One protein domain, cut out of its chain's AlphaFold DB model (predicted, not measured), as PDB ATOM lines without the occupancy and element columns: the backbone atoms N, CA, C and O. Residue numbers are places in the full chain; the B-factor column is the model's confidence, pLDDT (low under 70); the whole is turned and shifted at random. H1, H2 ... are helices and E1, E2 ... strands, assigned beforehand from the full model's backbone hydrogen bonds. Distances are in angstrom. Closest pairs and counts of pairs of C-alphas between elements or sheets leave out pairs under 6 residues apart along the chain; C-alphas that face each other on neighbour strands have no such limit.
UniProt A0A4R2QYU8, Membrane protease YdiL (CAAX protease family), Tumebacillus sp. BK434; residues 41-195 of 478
ATOM      1  N   GLU A  41     -36.708  20.631  26.919       93.31
ATOM      2  CA  GLU A  41     -37.093  20.401  28.319       93.31
ATOM      3  C   GLU A  41     -36.271  19.285  28.978       93.31
ATOM      4  O   GLU A  41     -35.855  19.418  30.127       93.31
ATOM      5  N   GLN A  42     -35.948  18.215  28.245       92.62
ATOM      6  CA  GLN A  42     -35.015  17.194  28.733       92.62
ATOM      7  C   GLN A  42     -33.603  17.764  28.903       92.62
ATOM      8  O   GLN A  42     -32.939  17.458  29.888       92.62
ATOM      9  N   ALA A  43     -33.158  18.636  27.992       93.69
ATOM     10  CA  ALA A  43     -31.874  19.315  28.130       93.69
ATOM     11  C   ALA A  43     -31.837  20.236  29.358       93.69
ATOM     12  O   ALA A  43     -30.852  20.218  30.093       93.69
ATOM     13  N   LYS A  44     -32.917  20.984  29.633       94.69
ATOM     14  CA  LYS A  44     -33.062  21.753  30.878       94.69
ATOM     15  C   LYS A  44     -33.002  20.855  32.108       94.69
ATOM     16  O   LYS A  44     -32.283  21.187  33.040       94.69
ATOM     17  N   ALA A  45     -33.693  19.715  32.101       92.38
ATOM     18  CA  ALA A  45     -33.662  18.768  33.216       92.38
ATOM     19  C   ALA A  45     -32.244  18.226  33.470       92.38
ATOM     20  O   ALA A  45     -31.792  18.196  34.613       92.38
ATOM     21  N   THR A  46     -31.507  17.872  32.414       92.12
ATOM     22  CA  THR A  46     -30.093  17.481  32.520       92.12
ATOM     23  C   THR A  46     -29.230  18.623  33.061       92.12
ATOM     24  O   THR A  46     -28.386  18.406  33.930       92.12
ATOM     25  N   ALA A  47     -29.424  19.845  32.560       93.50
ATOM     26  CA  ALA A  47     -28.647  21.011  32.963       93.50
ATOM     27  C   ALA A  47     -28.975  21.493  34.388       93.50
ATOM     28  O   ALA A  47     -28.088  22.017  35.055       93.50
ATOM     29  N   ALA A  48     -30.194  21.273  34.885       92.00
ATOM     30  CA  ALA A  48     -30.611  21.633  36.243       92.00
ATOM     31  C   ALA A  48     -29.773  20.919  37.317       92.00
ATOM     32  O   ALA A  48     -29.465  21.508  38.349       92.00
ATOM     33  N   ALA A  49     -29.300  19.696  37.042       90.19
ATOM     34  CA  ALA A  49     -28.376  18.983  37.930       90.19
ATOM     35  C   ALA A  49     -27.033  19.713  38.134       90.19
ATOM     36  O   ALA A  49     -26.318  19.427  39.091       90.19
ATOM     37  N   TRP A  50     -26.692  20.644  37.237       90.00
ATOM     38  CA  TRP A  50     -25.482  21.461  37.296       90.00
ATOM     39  C   TRP A  50     -25.786  22.898  37.719       90.00
ATOM     40  O   TRP A  50     -25.122  23.431  38.599       90.00
ATOM     41  N   LEU A  51     -26.800  23.517  37.111       89.25
ATOM     42  CA  LEU A  51     -27.140  24.934  37.281       89.25
ATOM     43  C   LEU A  51     -28.057  25.218  38.486       89.25
ATOM     44  O   LEU A  51     -28.236  26.383  38.842       89.25
ATOM     45  N   GLY A  52     -28.632  24.182  39.104       88.50
ATOM     46  CA  GLY A  52     -29.635  24.295  40.164       88.50
ATOM     47  C   GLY A  52     -31.028  24.687  39.654       88.50
ATOM     48  O   GLY A  52     -31.286  24.708  38.450       88.50
ATOM     49  N   ASP A  53     -31.920  25.039  40.584       87.62
ATOM     50  CA  ASP A  53     -33.348  25.315  40.328       87.62
ATOM     51  C   ASP A  53     -33.639  26.751  39.831       87.62
ATOM     52  O   ASP A  53     -34.755  27.257  39.959       87.62
ATOM     53  N   GLY A  54     -32.626  27.447  39.305       89.50
ATOM     54  CA  GLY A  54     -32.779  28.800  38.762       89.50
ATOM     55  C   GLY A  54     -33.629  28.845  37.487       89.50
ATOM     56  O   GLY A  54     -33.942  27.821  36.884       89.50
ATOM     57  N   GLU A  55     -33.989  30.048  37.036       93.94
ATOM     58  CA  GLU A  55     -34.671  30.218  35.750       93.94
ATOM     59  C   GLU A  55     -33.738  29.805  34.598       93.94
ATOM     60  O   GLU A  55     -32.723  30.455  34.337       93.94
ATOM     61  N   LEU A  56     -34.078  28.704  33.919       96.00
ATOM     62  CA  LEU A  56     -33.267  28.137  32.842       96.00
ATOM     63  C   LEU A  56     -33.760  28.595  31.467       96.00
ATOM     64  O   LEU A  56     -34.892  28.309  31.062       96.00
ATOM     65  N   THR A  57     -32.867  29.215  30.700       96.50
ATOM     66  CA  THR A  57     -33.094  29.502  29.273       96.50
ATOM     67  C   THR A  57     -32.385  28.463  28.417       96.50
ATOM     68  O   THR A  57     -31.323  27.979  28.794       96.50
ATOM     69  N   VAL A  58     -32.975  28.080  27.281       95.75
ATOM     70  CA  VAL A  58     -32.409  27.076  26.368       95.75
ATOM     71  C   VAL A  58     -32.363  27.630  24.951       95.75
ATOM     72  O   VAL A  58     -33.365  28.126  24.439       95.75
ATOM     73  N   GLU A  59     -31.200  27.535  24.320       95.62
ATOM     74  CA  GLU A  59     -30.978  27.900  22.923       95.62
ATOM     75  C   GLU A  59     -30.305  26.737  22.188       95.62
ATOM     76  O   GLU A  59     -29.533  25.977  22.771       95.62
ATOM     77  N   GLN A  60     -30.611  26.561  20.903       91.62
ATOM     78  CA  GLN A  60     -29.904  25.585  20.080       91.62
ATOM     79  C   GLN A  60     -28.598  26.206  19.580       91.62
ATOM     80  O   GLN A  60     -28.606  27.304  19.026       91.62
ATOM     81  N   LEU A  61     -27.492  25.489  19.745       89.12
ATOM     82  CA  LEU A  61     -26.170  25.869  19.267       89.12
ATOM     83  C   LEU A  61     -25.712  24.881  18.189       89.12
ATOM     84  O   LEU A  61     -25.735  23.667  18.395       89.12
ATOM     85  N   GLU A  62     -25.271  25.409  17.051       84.50
ATOM     86  CA  GLU A  62     -24.660  24.645  15.962       84.50
ATOM     87  C   GLU A  62     -23.368  25.347  15.523       84.50
ATOM     88  O   GLU A  62     -23.329  26.574  15.378       84.50
ATOM     89  N   SER A  63     -22.291  24.581  15.321       82.75
ATOM     90  CA  SER A  63     -21.011  25.136  14.872       82.75
ATOM     91  C   SER A  63     -21.079  25.506  13.391       82.75
ATOM     92  O   SER A  63     -20.867  24.674  12.512       82.75
ATOM     93  N   ALA A  64     -21.329  26.786  13.102       80.19
ATOM     94  CA  ALA A  64     -21.447  27.285  11.731       80.19
ATOM     95  C   ALA A  64     -20.210  26.988  10.860       80.19
ATOM     96  O   ALA A  64     -20.343  26.812   9.650       80.19
ATOM     97  N   ALA A  65     -19.014  26.924  11.457       80.81
ATOM     98  CA  ALA A  65     -17.783  26.579  10.750       80.81
ATOM     99  C   ALA A  65     -17.762  25.105  10.320       80.81
ATOM    100  O   ALA A  65     -17.479  24.814   9.160       80.81
ATOM    101  N   VAL A  66     -18.119  24.190  11.227       79.31
ATOM    102  CA  VAL A  66     -18.202  22.749  10.936       79.31
ATOM    103  C   VAL A  66     -19.311  22.480   9.922       79.31
ATOM    104  O   VAL A  66     -19.069  21.814   8.918       79.31
ATOM    105  N   SER A  67     -20.496  23.065  10.115       78.25
ATOM    106  CA  SER A  67     -21.619  22.899   9.184       78.25
ATOM    107  C   SER A  67     -21.286  23.421   7.785       78.25
ATOM    108  O   SER A  67     -21.600  22.757   6.798       78.25
ATOM    109  N   ARG A  68     -20.592  24.566   7.682       80.62
ATOM    110  CA  ARG A  68     -20.118  25.100   6.397       80.62
ATOM    111  C   ARG A  68     -19.090  24.178   5.741       80.62
ATOM    112  O   ARG A  68     -19.248  23.867   4.567       80.62
ATOM    113  N   HIS A  69     -18.090  23.706   6.488       80.19
ATOM    114  CA  HIS A  69     -17.053  22.793   5.981       80.19
ATOM    115  C   HIS A  69     -17.655  21.500   5.417       80.19
ATOM    116  O   HIS A  69     -17.333  21.084   4.302       80.19
ATOM    117  N   LEU A  70     -18.599  20.902   6.146       78.19
ATOM    118  CA  LEU A  70     -19.321  19.708   5.704       78.19
ATOM    119  C   LEU A  70     -20.171  19.970   4.455       78.19
ATOM    120  O   LEU A  70     -20.208  19.140   3.542       78.19
ATOM    121  N   GLN A  71     -20.829  21.131   4.391       79.56
ATOM    122  CA  GLN A  71     -21.640  21.525   3.242       79.56
ATOM    123  C   GLN A  71     -20.787  21.753   1.988       79.56
ATOM    124  O   GLN A  71     -21.133  21.254   0.917       79.56
ATOM    125  N   GLU A  72     -19.661  22.461   2.109       80.62
ATOM    126  CA  GLU A  72     -18.732  22.739   1.005       80.62
ATOM    127  C   GLU A  72     -18.165  21.450   0.396       80.62
ATOM    128  O   GLU A  72     -18.005  21.356  -0.824       80.62
ATOM    129  N   ARG A  73     -17.943  20.418   1.219       79.75
ATOM    130  CA  ARG A  73     -17.479  19.099   0.768       79.75
ATOM    131  C   ARG A  73     -18.591  18.145   0.329       79.75
ATOM    132  O   ARG A  73     -18.292  17.029  -0.082       79.75
ATOM    133  N   LYS A  74     -19.864  18.566   0.371       81.62
ATOM    134  CA  LYS A  74     -21.042  17.708   0.112       81.62
ATOM    135  C   LYS A  74     -21.082  16.467   1.014       81.62
ATOM    136  O   LYS A  74     -21.568  15.413   0.619       81.62
ATOM    137  N   MET A  75     -20.566  16.611   2.228       73.12
ATOM    138  CA  MET A  75     -20.442  15.538   3.209       73.12
ATOM    139  C   MET A  75     -21.537  15.572   4.266       73.12
ATOM    140  O   MET A  75     -21.563  14.706   5.125       73.12
ATOM    141  N   THR A  76     -22.453  16.541   4.220       69.25
ATOM    142  CA  THR A  76     -23.489  16.712   5.244       69.25
ATOM    143  C   THR A  76     -24.287  15.434   5.504       69.25
ATOM    144  O   THR A  76     -24.532  15.118   6.661       69.25
ATOM    145  N   ASP A  77     -24.660  14.678   4.469       64.81
ATOM    146  CA  ASP A  77     -25.480  13.470   4.635       64.81
ATOM    147  C   ASP A  77     -24.654  12.252   5.074       64.81
ATOM    148  O   ASP A  77     -25.087  11.519   5.958       64.81
ATOM    149  N   ALA A  78     -23.445  12.073   4.528       61.94
ATOM    150  CA  ALA A  78     -22.519  11.011   4.940       61.94
ATOM    151  C   ALA A  78     -22.046  11.213   6.387       61.94
ATOM    152  O   ALA A  78     -22.080  10.293   7.197       61.94
ATOM    153  N   PHE A  79     -21.701  12.450   6.740       63.47
ATOM    154  CA  PHE A  79     -21.340  12.808   8.099       63.47
ATOM    155  C   PHE A  79     -22.527  12.718   9.043       63.47
ATOM    156  O   PHE A  79     -22.331  12.312  10.169       63.47
ATOM    157  N   ARG A  80     -23.758  13.052   8.628       62.31
ATOM    158  CA  ARG A  80     -24.951  12.818   9.462       62.31
ATOM    159  C   ARG A  80     -25.203  11.332   9.694       62.31
ATOM    160  O   ARG A  80     -25.523  10.983  10.815       62.31
ATOM    161  N   GLN A  81     -24.995  10.475   8.695       61.53
ATOM    162  CA  GLN A  81     -25.055   9.018   8.878       61.53
ATOM    163  C   GLN A  81     -23.953   8.501   9.817       61.53
ATOM    164  O   GLN A  81     -24.183   7.567  10.574       61.53
ATOM    165  N   GLU A  82     -22.772   9.122   9.813       52.44
ATOM    166  CA  GLU A  82     -21.668   8.784  10.723       52.44
ATOM    167  C   GLU A  82     -21.738   9.510  12.084       52.44
ATOM    168  O   GLU A  82     -21.077   9.126  13.045       52.44
ATOM    169  N   ALA A  83     -22.521  10.582  12.176       49.38
ATOM    170  CA  ALA A  83     -22.818  11.367  13.377       49.38
ATOM    171  C   ALA A  83     -24.191  11.022  13.973       49.38
ATOM    172  O   ALA A  83     -24.600  11.618  14.968       49.38
ATOM    173  N   ASP A  84     -24.858  10.012  13.413       49.84
ATOM    174  CA  ASP A  84     -25.749   9.139  14.172       49.84
ATOM    175  C   ASP A  84     -24.948   8.355  15.244       49.84
ATOM    176  O   ASP A  84     -25.545   7.766  16.146       49.84
ATOM    177  N   ASP A  85     -23.601   8.415  15.226       53.19
ATOM    178  CA  ASP A  85     -22.779   8.254  16.430       53.19
ATOM    179  C   ASP A  85     -23.095   9.384  17.408       53.19
ATOM    180  O   ASP A  85     -22.666  10.537  17.279       53.19
ATOM    181  N   ALA A  86     -23.866   9.023  18.421       50.25
ATOM    182  CA  ALA A  86     -24.396   9.956  19.385       50.25
ATOM    183  C   ALA A  86     -23.313  10.684  20.200       50.25
ATOM    184  O   ALA A  86     -23.647  11.614  20.924       50.25
ATOM    185  N   ASN A  87     -22.038  10.297  20.114       53.19
ATOM    186  CA  ASN A  87     -20.940  10.962  20.814       53.19
ATOM    187  C   ASN A  87     -20.418  12.228  20.114       53.19
ATOM    188  O   ASN A  87     -19.586  12.919  20.696       53.19
ATOM    189  N   LYS A  88     -20.907  12.581  18.914       65.19
ATOM    190  CA  LYS A  88     -20.397  13.739  18.159       65.19
ATOM    191  C   LYS A  88     -21.230  15.016  18.401       65.19
ATOM    192  O   LYS A  88     -22.399  15.073  18.006       65.19
ATOM    193  N   PRO A  89     -20.656  16.088  18.983       61.72
ATOM    194  CA  PRO A  89     -21.386  17.299  19.366       61.72
ATOM    195  C   PRO A  89     -21.592  18.260  18.180       61.72
ATOM    196  O   PRO A  89     -21.002  19.337  18.109       61.72
ATOM    197  N   LEU A  90     -22.433  17.881  17.215       72.00
ATOM    198  CA  LEU A  90     -22.805  18.766  16.098       72.00
ATOM    199  C   LEU A  90     -23.829  19.824  16.498       72.00
ATOM    200  O   LEU A  90     -23.729  20.988  16.110       72.00
ATOM    201  N   VAL A  91     -24.843  19.382  17.242       80.56
ATOM    202  CA  VAL A  91     -25.962  20.208  17.676       80.56
ATOM    203  C   VAL A  91     -26.111  20.036  19.173       80.56
ATOM    204  O   VAL A  91     -26.329  18.934  19.673       80.56
ATOM    205  N   MET A  92     -26.006  21.144  19.887       89.06
ATOM    206  CA  MET A  92     -26.115  21.171  21.335       89.06
ATOM    207  C   MET A  92     -27.285  22.055  21.749       89.06
ATOM    208  O   MET A  92     -27.608  23.046  21.098       89.06
ATOM    209  N   TRP A  93     -27.908  21.709  22.862       93.69
ATOM    210  CA  TRP A  93     -28.725  22.620  23.641       93.69
ATOM    211  C   TRP A  93     -27.818  23.366  24.600       93.69
ATOM    212  O   TRP A  93     -27.200  22.769  25.477       93.69
ATOM    213  N   LYS A  94     -27.739  24.676  24.439       95.94
ATOM    214  CA  LYS A  94     -27.055  25.561  25.365       95.94
ATOM    215  C   LYS A  94     -28.072  26.064  26.380       95.94
ATOM    216  O   LYS A  94     -28.988  26.808  26.040       95.94
ATOM    217  N   VAL A  95     -27.932  25.607  27.618       96.12
ATOM    218  CA  VAL A  95     -28.814  25.955  28.734       96.12
ATOM    219  C   VAL A  95     -28.096  26.948  29.640       96.12
ATOM    220  O   VAL A  95     -26.965  26.681  30.036       96.12
ATOM    221  N   LYS A  96     -28.716  28.085  29.969       96.19
ATOM    222  CA  LYS A  96     -28.115  29.137  30.810       96.19
ATOM    223  C   LYS A  96     -28.907  29.373  32.088       96.19
ATOM    224  O   LYS A  96     -30.136  29.339  32.058       96.19
ATOM    225  N   SER A  97     -28.184  29.716  33.154       95.75
ATOM    226  CA  SER A  97     -28.700  30.266  34.413       95.75
ATOM    227  C   SER A  97     -27.763  31.388  34.873       95.75
ATOM    228  O   SER A  97     -26.639  31.142  35.316       95.75
ATOM    229  N   GLY A  98     -28.180  32.645  34.700       93.50
ATOM    230  CA  GLY A  98     -27.317  33.804  34.954       93.50
ATOM    231  C   GLY A  98     -26.060  33.807  34.071       93.50
ATOM    232  O   GLY A  98     -26.165  33.851  32.848       93.50
ATOM    233  N   ALA A  99     -24.878  33.781  34.696       91.62
ATOM    234  CA  ALA A  99     -23.583  33.740  34.006       91.62
ATOM    235  C   ALA A  99     -23.082  32.313  33.705       91.62
ATOM    236  O   ALA A  99     -22.085  32.156  33.003       91.62
ATOM    237  N   ALA A 100     -23.748  31.289  34.244       92.88
ATOM    238  CA  ALA A 100     -23.371  29.897  34.053       92.88
ATOM    239  C   ALA A 100     -24.126  29.284  32.868       92.88
ATOM    240  O   ALA A 100     -25.304  29.577  32.636       92.88
ATOM    241  N   GLU A 101     -23.454  28.403  32.133       95.69
ATOM    242  CA  GLU A 101     -24.043  27.691  31.003       95.69
ATOM    243  C   GLU A 101     -23.593  26.234  30.927       95.69
ATOM    244  O   GLU A 101     -22.477  25.889  31.310       95.69
ATOM    245  N   VAL A 102     -24.482  25.386  30.409       94.00
ATOM    246  CA  VAL A 102     -24.273  23.955  30.182       94.00
ATOM    247  C   VAL A 102     -24.635  23.634  28.737       94.00
ATOM    248  O   VAL A 102     -25.719  23.980  28.268       94.00
ATOM    249  N   LEU A 103     -23.736  22.959  28.029       94.19
ATOM    250  CA  LEU A 103     -23.959  22.441  26.686       94.19
ATOM    251  C   LEU A 103     -24.371  20.973  26.792       94.19
ATOM    252  O   LEU A 103     -23.608  20.143  27.286       94.19
ATOM    253  N   VAL A 104     -25.580  20.660  26.340       90.19
ATOM    254  CA  VAL A 104     -26.153  19.313  26.342       90.19
ATOM    255  C   VAL A 104     -26.264  18.827  24.905       90.19
ATOM    256  O   VAL A 104     -26.923  19.459  24.084       90.19
ATOM    257  N   ASN A 105     -25.644  17.703  24.577       87.75
ATOM    258  CA  ASN A 105     -25.713  17.119  23.245       87.75
ATOM    259  C   ASN A 105     -27.147  16.675  22.929       87.75
ATOM    260  O   ASN A 105     -27.811  16.000  23.719       87.75
ATOM    261  N   ARG A 106     -27.654  17.117  21.775       87.12
ATOM    262  CA  ARG A 106     -29.048  16.902  21.381       87.12
ATOM    263  C   ARG A 106     -29.335  15.436  21.052       87.12
ATOM    264  O   ARG A 106     -30.486  15.021  21.131       87.12
ATOM    265  N   GLN A 107     -28.336  14.656  20.673       80.25
ATOM    266  CA  GLN A 107     -28.482  13.271  20.249       80.25
ATOM    267  C   GLN A 107     -28.512  12.314  21.443       80.25
ATOM    268  O   GLN A 107     -29.291  11.369  21.437       80.25
ATOM    269  N   ASN A 108     -27.704  12.565  22.478       79.50
ATOM    270  CA  ASN A 108     -27.534  11.631  23.601       79.50
ATOM    271  C   ASN A 108     -27.904  12.207  24.982       79.50
ATOM    272  O   ASN A 108     -27.973  11.457  25.954       79.50
ATOM    273  N   GLY A 109     -28.110  13.522  25.103       86.50
ATOM    274  CA  GLY A 109     -28.392  14.190  26.376       86.50
ATOM    275  C   GLY A 109     -27.207  14.306  27.330       86.50
ATOM    276  O   GLY A 109     -27.403  14.701  28.477       86.50
ATOM    277  N   ARG A 110     -25.990  13.966  26.898       86.94
ATOM    278  CA  ARG A 110     -24.758  14.124  27.678       86.94
ATOM    279  C   ARG A 110     -24.383  15.596  27.768       86.94
ATOM    280  O   ARG A 110     -24.630  16.382  26.858       86.94
ATOM    281  N   VAL A 111     -23.757  15.961  28.881       88.06
ATOM    282  CA  VAL A 111     -23.192  17.298  29.074       88.06
ATOM    283  C   VAL A 111     -21.807  17.352  28.440       88.06
ATOM    284  O   VAL A 111     -20.858  16.787  28.991       88.06
ATOM    285  N   GLU A 112     -21.723  18.054  27.316       89.38
ATOM    286  CA  GLU A 112     -20.514  18.254  26.514       89.38
ATOM    287  C   GLU A 112     -19.732  19.490  26.946       89.38
ATOM    288  O   GLU A 112     -18.539  19.581  26.691       89.38
ATOM    289  N   GLY A 113     -20.353  20.436  27.648       91.19
ATOM    290  CA  GLY A 113     -19.642  21.614  28.127       91.19
ATOM    291  C   GLY A 113     -20.305  22.281  29.313       91.19
ATOM    292  O   GLY A 113     -21.514  22.176  29.504       91.19
ATOM    293  N   ILE A 114     -19.500  22.956  30.124       90.50
ATOM    294  CA  ILE A 114     -19.927  23.765  31.263       90.50
ATOM    295  C   ILE A 114     -19.038  24.999  31.296       90.50
ATOM    296  O   ILE A 114     -17.824  24.863  31.157       90.50
ATOM    297  N   ARG A 115     -19.614  26.184  31.502       90.31
ATOM    298  CA  ARG A 115     -18.861  27.426  31.716       90.31
ATOM    299  C   ARG A 115     -19.460  28.248  32.853       90.31
ATOM    300  O   ARG A 115     -20.652  28.144  33.142       90.31
ATOM    301  N   GLY A 116     -18.628  29.084  33.473       84.12
ATOM    302  CA  GLY A 116     -19.045  29.997  34.542       84.12
ATOM    303  C   GLY A 116     -19.266  29.318  35.899       84.12
ATOM    304  O   GLY A 116     -19.978  29.869  36.737       84.12
ATOM    305  N   MET A 117     -18.687  28.130  36.127       83.62
ATOM    306  CA  MET A 117     -18.853  27.360  37.368       83.62
ATOM    307  C   MET A 117     -17.537  26.725  37.812       83.62
ATOM    308  O   MET A 117     -16.810  26.175  36.998       83.62
ATOM    309  N   THR A 118     -17.243  26.705  39.112       85.44
ATOM    310  CA  THR A 118     -16.108  25.918  39.620       85.44
ATOM    311  C   THR A 118     -16.482  24.437  39.676       85.44
ATOM    312  O   THR A 118     -17.342  24.042  40.459       85.44
ATOM    313  N   LEU A 119     -15.831  23.622  38.848       76.31
ATOM    314  CA  LEU A 119     -16.048  22.179  38.725       76.31
ATOM    315  C   LEU A 119     -15.235  21.379  39.743       76.31
ATOM    316  O   LEU A 119     -15.731  20.413  40.317       76.31
ATOM    317  N   ALA A 120     -13.977  21.768  39.940       81.88
ATOM    318  CA  ALA A 120     -13.058  21.128  40.870       81.88
ATOM    319  C   ALA A 120     -11.941  22.091  41.284       81.88
ATOM    320  O   ALA A 120     -11.706  23.109  40.627       81.88
ATOM    321  N   LEU A 121     -11.245  21.727  42.360       81.69
ATOM    322  CA  LEU A 121      -9.985  22.339  42.759       81.69
ATOM    323  C   LEU A 121      -8.850  21.372  42.431       81.69
ATOM    324  O   LEU A 121      -8.860  20.231  42.894       81.69
ATOM    325  N   PHE A 122      -7.882  21.837  41.656       87.81
ATOM    326  CA  PHE A 122      -6.660  21.122  41.329       87.81
ATOM    327  C   PHE A 122      -5.488  21.890  41.947       87.81
ATOM    328  O   PHE A 122      -4.961  22.824  41.342       87.81
ATOM    329  N   PRO A 123      -5.104  21.574  43.195       81.88
ATOM    330  CA  PRO A 123      -3.911  22.152  43.788       81.88
ATOM    331  C   PRO A 123      -2.663  21.566  43.120       81.88
ATOM    332  O   PRO A 123      -2.691  20.455  42.582       81.88
ATOM    333  N   GLY A 124      -1.558  22.298  43.213       88.31
ATOM    334  CA  GLY A 124      -0.257  21.858  42.722       88.31
ATOM    335  C   GLY A 124       0.344  22.820  41.710       88.31
ATOM    336  O   GLY A 124      -0.094  23.959  41.556       88.31
ATOM    337  N   SER A 125       1.396  22.353  41.055       88.50
ATOM    338  CA  SER A 125       2.018  23.036  39.926       88.50
ATOM    339  C   SER A 125       1.094  23.059  38.705       88.50
ATOM    340  O   SER A 125       0.183  22.242  38.578       88.50
ATOM    341  N   GLN A 126       1.359  23.969  37.767       82.00
ATOM    342  CA  GLN A 126       0.609  24.055  36.511       82.00
ATOM    343  C   GLN A 126       0.585  22.714  35.750       82.00
ATOM    344  O   GLN A 126      -0.463  22.322  35.245       82.00
ATOM    345  N   ASP A 127       1.701  21.984  35.706       77.38
ATOM    346  CA  ASP A 127       1.778  20.692  35.011       77.38
ATOM    347  C   ASP A 127       0.898  19.627  35.689       77.38
ATOM    348  O   ASP A 127       0.174  18.888  35.020       77.38
ATOM    349  N   GLU A 128       0.883  19.594  37.026       78.88
ATOM    350  CA  GLU A 128      -0.005  18.711  37.794       78.88
ATOM    351  C   GLU A 128      -1.481  19.065  37.579       78.88
ATOM    352  O   GLU A 128      -2.327  18.172  37.542       78.88
ATOM    353  N   GLN A 129      -1.808  20.351  37.433       83.50
ATOM    354  CA  GLN A 129      -3.169  20.811  37.151       83.50
ATOM    355  C   GLN A 129      -3.634  20.396  35.755       83.50
ATOM    356  O   GLN A 129      -4.750  19.898  35.603       83.50
ATOM    357  N   VAL A 130      -2.777  20.563  34.741       80.75
ATOM    358  CA  VAL A 130      -3.058  20.140  33.361       80.75
ATOM    359  C   VAL A 130      -3.336  18.640  33.311       80.75
ATOM    360  O   VAL A 130      -4.341  18.222  32.734       80.75
ATOM    361  N   GLU A 131      -2.500  17.831  33.967       80.62
ATOM    362  CA  GLU A 131      -2.677  16.380  34.016       80.62
ATOM    363  C   GLU A 131      -3.965  15.979  34.748       80.62
ATOM    364  O   GLU A 131      -4.706  15.112  34.282       80.62
ATOM    365  N   GLN A 132      -4.296  16.645  35.858       83.88
ATOM    366  CA  GLN A 132      -5.548  16.404  36.582       83.88
ATOM    367  C   GLN A 132      -6.786  16.714  35.725       83.88
ATOM    368  O   GLN A 132      -7.719  15.905  35.690       83.88
ATOM    369  N   VAL A 133      -6.786  17.833  34.986       86.69
ATOM    370  CA  VAL A 133      -7.856  18.165  34.026       86.69
ATOM    371  C   VAL A 133      -7.960  17.092  32.943       86.69
ATOM    372  O   VAL A 133      -9.056  16.605  32.663       86.69
ATOM    373  N   ARG A 134      -6.824  16.685  32.363       83.44
ATOM    374  CA  ARG A 134      -6.756  15.665  31.309       83.44
ATOM    375  C   ARG A 134      -7.378  14.345  31.765       83.44
ATOM    376  O   ARG A 134      -8.266  13.820  31.097       83.44
ATOM    377  N   GLN A 135      -6.989  13.852  32.941       80.88
ATOM    378  CA  GLN A 135      -7.530  12.625  33.534       80.88
ATOM    379  C   GLN A 135      -9.028  12.736  33.843       80.88
ATOM    380  O   GLN A 135      -9.789  11.790  33.617       80.88
ATOM    381  N   ALA A 136      -9.480  13.896  34.333       82.31
ATOM    382  CA  ALA A 136     -10.891  14.136  34.610       82.31
ATOM    383  C   ALA A 136     -11.740  14.110  33.328       82.31
ATOM    384  O   ALA A 136     -12.806  13.488  33.313       82.31
ATOM    385  N   LEU A 137     -11.255  14.730  32.246       82.94
ATOM    386  CA  LEU A 137     -11.896  14.694  30.933       82.94
ATOM    387  C   LEU A 137     -11.905  13.277  30.349       82.94
ATOM    388  O   LEU A 137     -12.969  12.797  29.961       82.94
ATOM    389  N   MET A 138     -10.771  12.566  30.379       78.81
ATOM    390  CA  MET A 138     -10.677  11.171  29.922       78.81
ATOM    391  C   MET A 138     -11.708  10.278  30.611       78.81
ATOM    392  O   MET A 138     -12.505   9.603  29.956       78.81
ATOM    393  N   LYS A 139     -11.769  10.350  31.945       78.69
ATOM    394  CA  LYS A 139     -12.735   9.597  32.747       78.69
ATOM    395  C   LYS A 139     -14.183   9.976  32.431       78.69
ATOM    396  O   LYS A 139     -15.038   9.096  32.374       78.69
ATOM    397  N   ARG A 140     -14.478  11.269  32.261       80.69
ATOM    398  CA  ARG A 140     -15.840  11.767  32.008       80.69
ATOM    399  C   ARG A 140     -16.364  11.341  30.641       80.69
ATOM    400  O   ARG A 140     -17.532  10.968  30.516       80.69
ATOM    401  N   PHE A 141     -15.517  11.438  29.624       77.31
ATOM    402  CA  PHE A 141     -15.926  11.185  28.250       77.31
ATOM    403  C   PHE A 141     -15.741   9.732  27.825       77.31
ATOM    404  O   PHE A 141     -16.362   9.322  26.848       77.31
ATOM    405  N   GLY A 142     -15.007   8.938  28.610       75.25
ATOM    406  CA  GLY A 142     -14.671   7.560  28.260       75.25
ATOM    407  C   GLY A 142     -13.639   7.492  27.136       75.25
ATOM    408  O   GLY A 142     -13.539   6.471  26.464       75.25
ATOM    409  N   VAL A 143     -12.893   8.579  26.914       73.25
ATOM    410  CA  VAL A 143     -11.837   8.631  25.903       73.25
ATOM    411  C   VAL A 143     -10.557   8.048  26.486       73.25
ATOM    412  O   VAL A 143     -10.153   8.371  27.605       73.25
ATOM    413  N   GLN A 144      -9.926   7.155  25.725       67.94
ATOM    414  CA  GLN A 144      -8.701   6.474  26.152       67.94
ATOM    415  C   GLN A 144      -7.490   7.404  26.136       67.94
ATOM    416  O   GLN A 144      -6.535   7.177  26.876       67.94
ATOM    417  N   THR A 145      -7.543   8.465  25.327       70.19
ATOM    418  CA  THR A 145      -6.494   9.473  25.242       70.19
ATOM    419  C   THR A 145      -7.001  10.866  25.002       70.19
ATOM    420  O   THR A 145      -7.962  11.083  24.271       70.19
ATOM    421  N   LEU A 146      -6.242  11.794  25.571       75.81
ATOM    422  CA  LEU A 146      -6.256  13.209  25.270       75.81
ATOM    423  C   LEU A 146      -4.808  13.678  25.205       75.81
ATOM    424  O   LEU A 146      -4.082  13.474  26.180       75.81
ATOM    425  N   SER A 147      -4.393  14.250  24.075       70.75
ATOM    426  CA  SER A 147      -3.107  14.941  23.932       70.75
ATOM    427  C   SER A 147      -3.307  16.434  24.140       70.75
ATOM    428  O   SER A 147      -4.300  16.992  23.680       70.75
ATOM    429  N   VAL A 148      -2.386  17.100  24.836       77.44
ATOM    430  CA  VAL A 148      -2.450  18.559  25.018       77.44
ATOM    431  C   VAL A 148      -2.055  19.266  23.719       77.44
ATOM    432  O   VAL A 148      -0.867  19.393  23.419       77.44
ATOM    433  N   SER A 149      -3.039  19.789  22.986       68.25
ATOM    434  CA  SER A 149      -2.806  20.485  21.717       68.25
ATOM    435  C   SER A 149      -2.367  21.937  21.906       68.25
ATOM    436  O   SER A 149      -1.541  22.442  21.145       68.25
ATOM    437  N   SER A 150      -2.855  22.632  22.941       75.38
ATOM    438  CA  SER A 150      -2.378  23.983  23.264       75.38
ATOM    439  C   SER A 150      -2.590  24.362  24.725       75.38
ATOM    440  O   SER A 150      -3.611  24.013  25.312       75.38
ATOM    441  N   ILE A 151      -1.674  25.169  25.263       81.81
ATOM    442  CA  ILE A 151      -1.819  25.853  26.552       81.81
ATOM    443  C   ILE A 151      -1.702  27.353  26.287       81.81
ATOM    444  O   ILE A 151      -0.616  27.853  25.995       81.81
ATOM    445  N   ASN A 152      -2.816  28.073  26.382       80.75
ATOM    446  CA  ASN A 152      -2.855  29.518  26.195       80.75
ATOM    447  C   ASN A 152      -2.999  30.208  27.549       80.75
ATOM    448  O   ASN A 152      -4.056  30.175  28.179       80.75
ATOM    449  N   ASN A 153      -1.923  30.858  27.983       82.69
ATOM    450  CA  ASN A 153      -1.945  31.698  29.168       82.69
ATOM    451  C   ASN A 153      -2.557  33.060  28.798       82.69
ATOM    452  O   ASN A 153      -1.998  33.804  27.993       82.69
ATOM    453  N   THR A 154      -3.732  33.358  29.350       79.31
ATOM    454  CA  THR A 154      -4.481  34.598  29.069       79.31
ATOM    455  C   THR A 154      -4.459  35.579  30.245       79.31
ATOM    456  O   THR A 154      -5.075  36.640  30.180       79.31
ATOM    457  N   GLY A 155      -3.710  35.258  31.303       79.25
ATOM    458  CA  GLY A 155      -3.531  36.078  32.497       79.25
ATOM    459  C   GLY A 155      -2.723  35.330  33.559       79.25
ATOM    460  O   GLY A 155      -2.581  34.117  33.482       79.25
ATOM    461  N   ALA A 156      -2.226  36.035  34.581       74.00
ATOM    462  CA  ALA A 156      -1.301  35.477  35.582       74.00
ATOM    463  C   ALA A 156      -1.762  34.151  36.223       74.00
ATOM    464  O   ALA A 156      -0.926  33.343  36.612       74.00
ATOM    465  N   GLU A 157      -3.073  33.919  36.283       81.31
ATOM    466  CA  GLU A 157      -3.677  32.708  36.837       81.31
ATOM    467  C   GLU A 157      -4.668  32.045  35.865       81.31
ATOM    468  O   GLU A 157      -5.394  31.152  36.272       81.31
ATOM    469  N   HIS A 158      -4.746  32.465  34.598       84.75
ATOM    470  CA  HIS A 158      -5.781  31.986  33.675       84.75
ATOM    471  C   HIS A 158      -5.205  31.173  32.513       84.75
ATOM    472  O   HIS A 158      -4.524  31.714  31.634       84.75
ATOM    473  N   LEU A 159      -5.507  29.874  32.493       84.12
ATOM    474  CA  LEU A 159      -5.039  28.928  31.482       84.12
ATOM    475  C   LEU A 159      -6.215  28.386  30.674       84.12
ATOM    476  O   LEU A 159      -7.154  27.810  31.221       84.12
ATOM    477  N   LEU A 160      -6.113  28.512  29.356       86.50
ATOM    478  CA  LEU A 160      -6.973  27.818  28.408       86.50
ATOM    479  C   LEU A 160      -6.214  26.613  27.864       86.50
ATOM    480  O   LEU A 160      -5.190  26.760  27.192       86.50
ATOM    481  N   LEU A 161      -6.715  25.429  28.177       85.06
ATOM    482  CA  LEU A 161      -6.176  24.157  27.727       85.06
ATOM    483  C   LEU A 161      -7.014  23.648  26.564       85.06
ATOM    484  O   LEU A 161      -8.242  23.681  26.618       85.06
ATOM    485  N   SER A 162      -6.342  23.138  25.545       84.62
ATOM    486  CA  SER A 162      -6.967  22.400  24.457       84.62
ATOM    487  C   SER A 162      -6.388  20.996  24.447       84.62
ATOM    488  O   SER A 162      -5.170  20.829  24.538       84.62
ATOM    489  N   PHE A 163      -7.259  20.004  24.330       81.75
ATOM    490  CA  PHE A 163      -6.903  18.605  24.213       81.75
ATOM    491  C   PHE A 163      -7.504  18.013  22.942       81.75
ATOM    492  O   PHE A 163      -8.648  18.315  22.618       81.75
ATOM    493  N   GLU A 164      -6.773  17.145  22.255       80.75
ATOM    494  CA  GLU A 164      -7.247  16.415  21.076       80.75
ATOM    495  C   GLU A 164      -7.394  14.923  21.399       80.75
ATOM    496  O   GLU A 164      -6.578  14.350  22.121       80.75
ATOM    497  N   THR A 165      -8.432  14.271  20.867       74.75
ATOM    498  CA  THR A 165      -8.627  12.814  21.037       74.75
ATOM    499  C   THR A 165      -7.787  11.979  20.080       74.75
ATOM    500  O   THR A 165      -7.661  10.770  20.265       74.75
ATOM    501  N   GLY A 166      -7.225  12.613  19.046       66.62
ATOM    502  CA  GLY A 166      -6.635  11.946  17.886       66.62
ATOM    503  C   GLY A 166      -7.655  11.595  16.798       66.62
ATOM    504  O   GLY A 166      -7.252  11.212  15.703       66.62
ATOM    505  N   TYR A 167      -8.961  11.767  17.047       67.31
ATOM    506  CA  TYR A 167      -9.978  11.590  16.015       67.31
ATOM    507  C   TYR A 167      -9.891  12.723  14.988       67.31
ATOM    508  O   TYR A 167     -10.092  13.901  15.307       67.31
ATOM    509  N   GLN A 168      -9.603  12.353  13.740       71.19
ATOM    510  CA  GLN A 168      -9.638  13.248  12.591       71.19
ATOM    511  C   GLN A 168     -10.578  12.682  11.535       71.19
ATOM    512  O   GLN A 168     -10.455  11.529  11.136       71.19
ATOM    513  N   TYR A 169     -11.490  13.517  11.051       67.75
ATOM    514  CA  TYR A 169     -12.414  13.147   9.991       67.75
ATOM    515  C   TYR A 169     -12.488  14.250   8.950       67.75
ATOM    516  O   TYR A 169     -13.079  15.302   9.185       67.75
ATOM    517  N   GLU A 170     -11.872  14.024   7.788       74.25
ATOM    518  CA  GLU A 170     -12.044  14.879   6.602       74.25
ATOM    519  C   GLU A 170     -11.767  16.373   6.854       74.25
ATOM    520  O   GLU A 170     -12.432  17.275   6.339       74.25
ATOM    521  N   GLY A 171     -10.738  16.645   7.662       75.56
ATOM    522  CA  GLY A 171     -10.350  17.998   8.063       75.56
ATOM    523  C   GLY A 171     -11.143  18.557   9.245       75.56
ATOM    524  O   GLY A 171     -11.022  19.746   9.527       75.56
ATOM    525  N   LEU A 172     -11.931  17.735   9.936       80.38
ATOM    526  CA  LEU A 172     -12.434  17.993  11.281       80.38
ATOM    527  C   LEU A 172     -11.554  17.278  12.307       80.38
ATOM    528  O   LEU A 172     -11.053  16.187  12.040       80.38
ATOM    529  N   ARG A 173     -11.404  17.872  13.486       82.81
ATOM    530  CA  ARG A 173     -10.802  17.241  14.665       82.81
ATOM    531  C   ARG A 173     -11.732  17.374  15.860       82.81
ATOM    532  O   ARG A 173     -12.449  18.369  15.987       82.81
ATOM    533  N   GLU A 174     -11.705  16.378  16.726       84.38
ATOM    534  CA  GLU A 174     -12.424  16.386  17.996       84.38
ATOM    535  C   GLU A 174     -11.523  16.949  19.099       84.38
ATOM    536  O   GLU A 174     -10.386  16.502  19.283       84.38
ATOM    537  N   MET A 175     -12.020  17.969  19.803       87.69
ATOM    538  CA  MET A 175     -11.262  18.672  20.831       87.69
ATOM    539  C   MET A 175     -12.053  18.861  22.119       87.69
ATOM    540  O   MET A 175     -13.258  19.123  22.105       87.69
ATOM    541  N   PHE A 176     -11.328  18.844  23.232       89.56
ATOM    542  CA  PHE A 176     -11.796  19.319  24.524       89.56
ATOM    543  C   PHE A 176     -11.078  20.607  24.883       89.56
ATOM    544  O   PHE A 176      -9.855  20.657  24.932       89.56
ATOM    545  N   LEU A 177     -11.837  21.647  25.175       90.56
ATOM    546  CA  LEU A 177     -11.331  22.858  25.792       90.56
ATOM    547  C   LEU A 177     -11.546  22.771  27.294       90.56
ATOM    548  O   LEU A 177     -12.572  22.257  27.735       90.56
ATOM    549  N   ALA A 178     -10.614  23.292  28.077       91.31
ATOM    550  CA  ALA A 178     -10.776  23.472  29.508       91.31
ATOM    551  C   ALA A 178     -10.204  24.816  29.958       91.31
ATOM    552  O   ALA A 178      -9.226  25.307  29.404       91.31
ATOM    553  N   GLU A 179     -10.820  25.396  30.980       92.12
ATOM    554  CA  GLU A 179     -10.431  26.685  31.550       92.12
ATOM    555  C   GLU A 179     -10.035  26.501  33.014       92.12
ATOM    556  O   GLU A 179     -10.822  25.986  33.816       92.12
ATOM    557  N   LEU A 180      -8.818  26.913  33.361       89.12
ATOM    558  CA  LEU A 180      -8.316  26.957  34.731       89.12
ATOM    559  C   LEU A 180      -8.107  28.411  35.154       89.12
ATOM    560  O   LEU A 180      -7.454  29.176  34.446       89.12
ATOM    561  N   ALA A 181      -8.617  28.765  36.332       88.94
ATOM    562  CA  ALA A 181      -8.389  30.036  37.006       88.94
ATOM    563  C   ALA A 181      -7.732  29.768  38.372       88.94
ATOM    564  O   ALA A 181      -8.410  29.448  39.350       88.94
ATOM    565  N   GLY A 182      -6.405  29.842  38.430       88.88
ATOM    566  CA  GLY A 182      -5.596  29.465  39.583       88.88
ATOM    567  C   GLY A 182      -5.661  27.959  39.816       88.88
ATOM    568  O   GLY A 182      -5.313  27.169  38.945       88.88
ATOM    569  N   ASP A 183      -6.137  27.553  40.990       87.12
ATOM    570  CA  ASP A 183      -6.413  26.152  41.324       87.12
ATOM    571  C   ASP A 183      -7.815  25.690  40.907       87.12
ATOM    572  O   ASP A 183      -8.180  24.542  41.146       87.12
ATOM    573  N   ARG A 184      -8.624  26.555  40.287       86.69
ATOM    574  CA  ARG A 184     -10.026  26.259  39.974       86.69
ATOM    575  C   ARG A 184     -10.186  25.818  38.534       86.69
ATOM    576  O   ARG A 184      -9.948  26.597  37.616       86.69
ATOM    577  N   TRP A 185     -10.707  24.614  38.328       87.75
ATOM    578  CA  TRP A 185     -11.209  24.198  37.023       87.75
ATOM    579  C   TRP A 185     -12.605  24.787  36.809       87.75
ATOM    580  O   TRP A 185     -13.551  24.401  37.492       87.75
ATOM    581  N   GLY A 186     -12.706  25.781  35.924       83.06
ATOM    582  CA  GLY A 186     -13.877  26.652  35.772       83.06
ATOM    583  C   GLY A 186     -14.758  26.362  34.553       83.06
ATOM    584  O   GLY A 186     -15.906  26.812  34.487       83.06
ATOM    585  N   ALA A 187     -14.234  25.636  33.567       89.25
ATOM    586  CA  ALA A 187     -15.001  25.272  32.387       89.25
ATOM    587  C   ALA A 187     -14.409  24.073  31.645       89.25
ATOM    588  O   ALA A 187     -13.200  23.829  31.691       89.25
ATOM    589  N   PHE A 188     -15.259  23.380  30.893       92.94
ATOM    590  CA  PHE A 188     -14.821  22.575  29.758       92.94
ATOM    591  C   PHE A 188     -15.831  22.632  28.616       92.94
ATOM    592  O   PHE A 188     -16.996  22.967  28.822       92.94
ATOM    593  N   GLU A 189     -15.396  22.279  27.414       91.56
ATOM    594  CA  GLU A 189     -16.252  22.140  26.239       91.56
ATOM    595  C   GLU A 189     -15.690  21.085  25.295       91.56
ATOM    596  O   GLU A 189     -14.547  21.179  24.866       91.56
ATOM    597  N   HIS A 190     -16.512  20.108  24.948       90.00
ATOM    598  CA  HIS A 190     -16.260  19.122  23.917       90.00
ATOM    599  C   HIS A 190     -16.866  19.608  22.600       90.00
ATOM    600  O   HIS A 190     -18.063  19.904  22.531       90.00
ATOM    601  N   ARG A 191     -16.047  19.726  21.551       88.38
ATOM    602  CA  ARG A 191     -16.502  20.210  20.245       88.38
ATOM    603  C   ARG A 191     -15.697  19.643  19.086       88.38
ATOM    604  O   ARG A 191     -14.546  19.245  19.232       88.38
ATOM    605  N   LEU A 192     -16.296  19.721  17.903       85.44
ATOM    606  CA  LEU A 192     -15.596  19.531  16.638       85.44
ATOM    607  C   LEU A 192     -15.074  20.873  16.119       85.44
ATOM    608  O   LEU A 192     -15.793  21.876  16.116       85.44
ATOM    609  N   GLU A 193     -13.839  20.879  15.633       86.31
ATOM    610  CA  GLU A 193     -13.233  22.023  14.956       86.31
ATOM    611  C   GLU A 193     -12.784  21.664  13.548       86.31
ATOM    612  O   GLU A 193     -12.315  20.561  13.291       86.31
ATOM    613  N   VAL A 194     -12.872  22.636  12.639       83.12
ATOM    614  CA  VAL A 194     -12.204  22.546  11.341       83.12
ATOM    615  C   VAL A 194     -10.705  22.715  11.576       83.12
ATOM    616  O   VAL A 194     -10.284  23.687  12.208       83.12
ATOM    617  N   VAL A 195      -9.903  21.793  11.047       76.06
ATOM    618  CA  VAL A 195      -8.433  21.806  11.057       76.06
ATOM    619  C   VAL A 195      -7.950  22.924  10.124       76.06
ATOM    620  O   VAL A 195      -7.410  22.700   9.044       76.06
TER     621      VAL A 195
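Overview. This is residues 41 to 195 of the 478 residues of the protein "Membrane protease YdiL (CAAX protease family)" of Tumebacillus sp. BK434 (UniProt A0A4R2QYU8). One long, twisted sheet of eight strands forms the model, with two helices, H1 and H4, packed on the same face, H1 over E2 and E3 in one half and H4 on the other half; no named helix is over the opposite face. Two more helices lie beyond one end of the strands, where H2 sits beside the end of E8 and H3 turns off from H2 at a corner. The printed part has 155 residues, with four named helices and eight named strands in the order H1 E1 H2 H3 E2 E3 E4 H4 E5 E6 E7 E8. The sheet order is E1 E2 E3 E4 E8 E7 E6 E5, all antiparallel, and the class is mixed, helices and strands. The whole is compact, with a radius of gyration of the C-alphas of 15.9 A and spans of 47 by 36 by 26 A.

Arrangement. Start in the sheet at inner strands E4, residues 111 to 115, and E8, residues 184 to 194, which are antiparallel neighbours at 125 degrees; look for N 114 and O 188, 2.8 A apart. On one side of E8 follow E7, residues 172 to 181, E6, residues 158 to 169, and the edge strand E5, residues 147 to 155. E5 E6 E7 E8 is a meander, each strand the antiparallel neighbour of the one before; N 177 and O 189 are 2.8 A apart between E7 and E8, N 161 and O 178 2.8 A between E6 and E7, and N 160 and O 152 2.9 A between E6 and E5. On the other side of E8 is E4, and from E4 the sheet runs on, strand beside strand, through E3, residues 100 to 105, and E2, residues 91 to 97, to the edge strand E1, residues 57 to 62. E2 E3 E4 is a second meander; check N 103 and O 113, 2.8 A, N 95 and O 102, 2.8 A, and, for E1 and E2, N 59 and O 94, 2.9 A. H1, residues 41 to 51, is on the sheet at a height over the sheet of 7.9 A, over E2 and E3, and runs slantwise to the strands, at 43 degrees to E3 on the local plane; its closest pair with E3 is C-alphas 47 and 102, 6.0 A. H4, residues 126 to 141, is on the same face as H1, giving two layers, helices on one face of a sheet; the closest C-alphas of H4 and E7 are those of Val 133 and Ala 178, 7.6 A. H2, residues 64 to 72, stands at the sheet's level, with C-alphas 66 and 194, the closest of H2 and E8, 6.0 A apart. H3, residues 76 to 82, is not on the sheet; it only just touches H2, only at the corner, with 3 pairs of C-alphas within 8 A, the closest being 70 and 76 at 5.2 A, about perpendicular at 77 degrees. Every O i to N i+4 pair is within hydrogen-bond range in H2, H3 and H4, and 5 of 7 are in H1.

Along the chain. Find C-alpha 41 at (-37.093, 20.401, 28.319), where H1 begins its 14.1 A. E1 measures 16.5 A, H2 12.0 A, H3 9.8 A, E2 19.7 A, E3 16.9 A and E4 11.3 A. H4 runs 22.5 A from C-alpha 126 at (0.609, 24.055, 36.511). E5 measures 22.8 A, E6 31.0 A, bending by 67 degrees at residue 166, and E7 28.7 A. E8 covers 29.0 A, bends by 58 degrees at residue 191, and ends at C-alpha 194, (-12.204, 22.546, 11.341).

Size, cuts and confidence. The two C-alphas farthest apart are those of Lys 74 and Gly 124, 47.6 A. The printed part has no cut, and no link is long. Mean pLDDT of the printed part is 82.2; look for values under 70 at residues 76 to 89, 144, 149, 166 to 167 and 169.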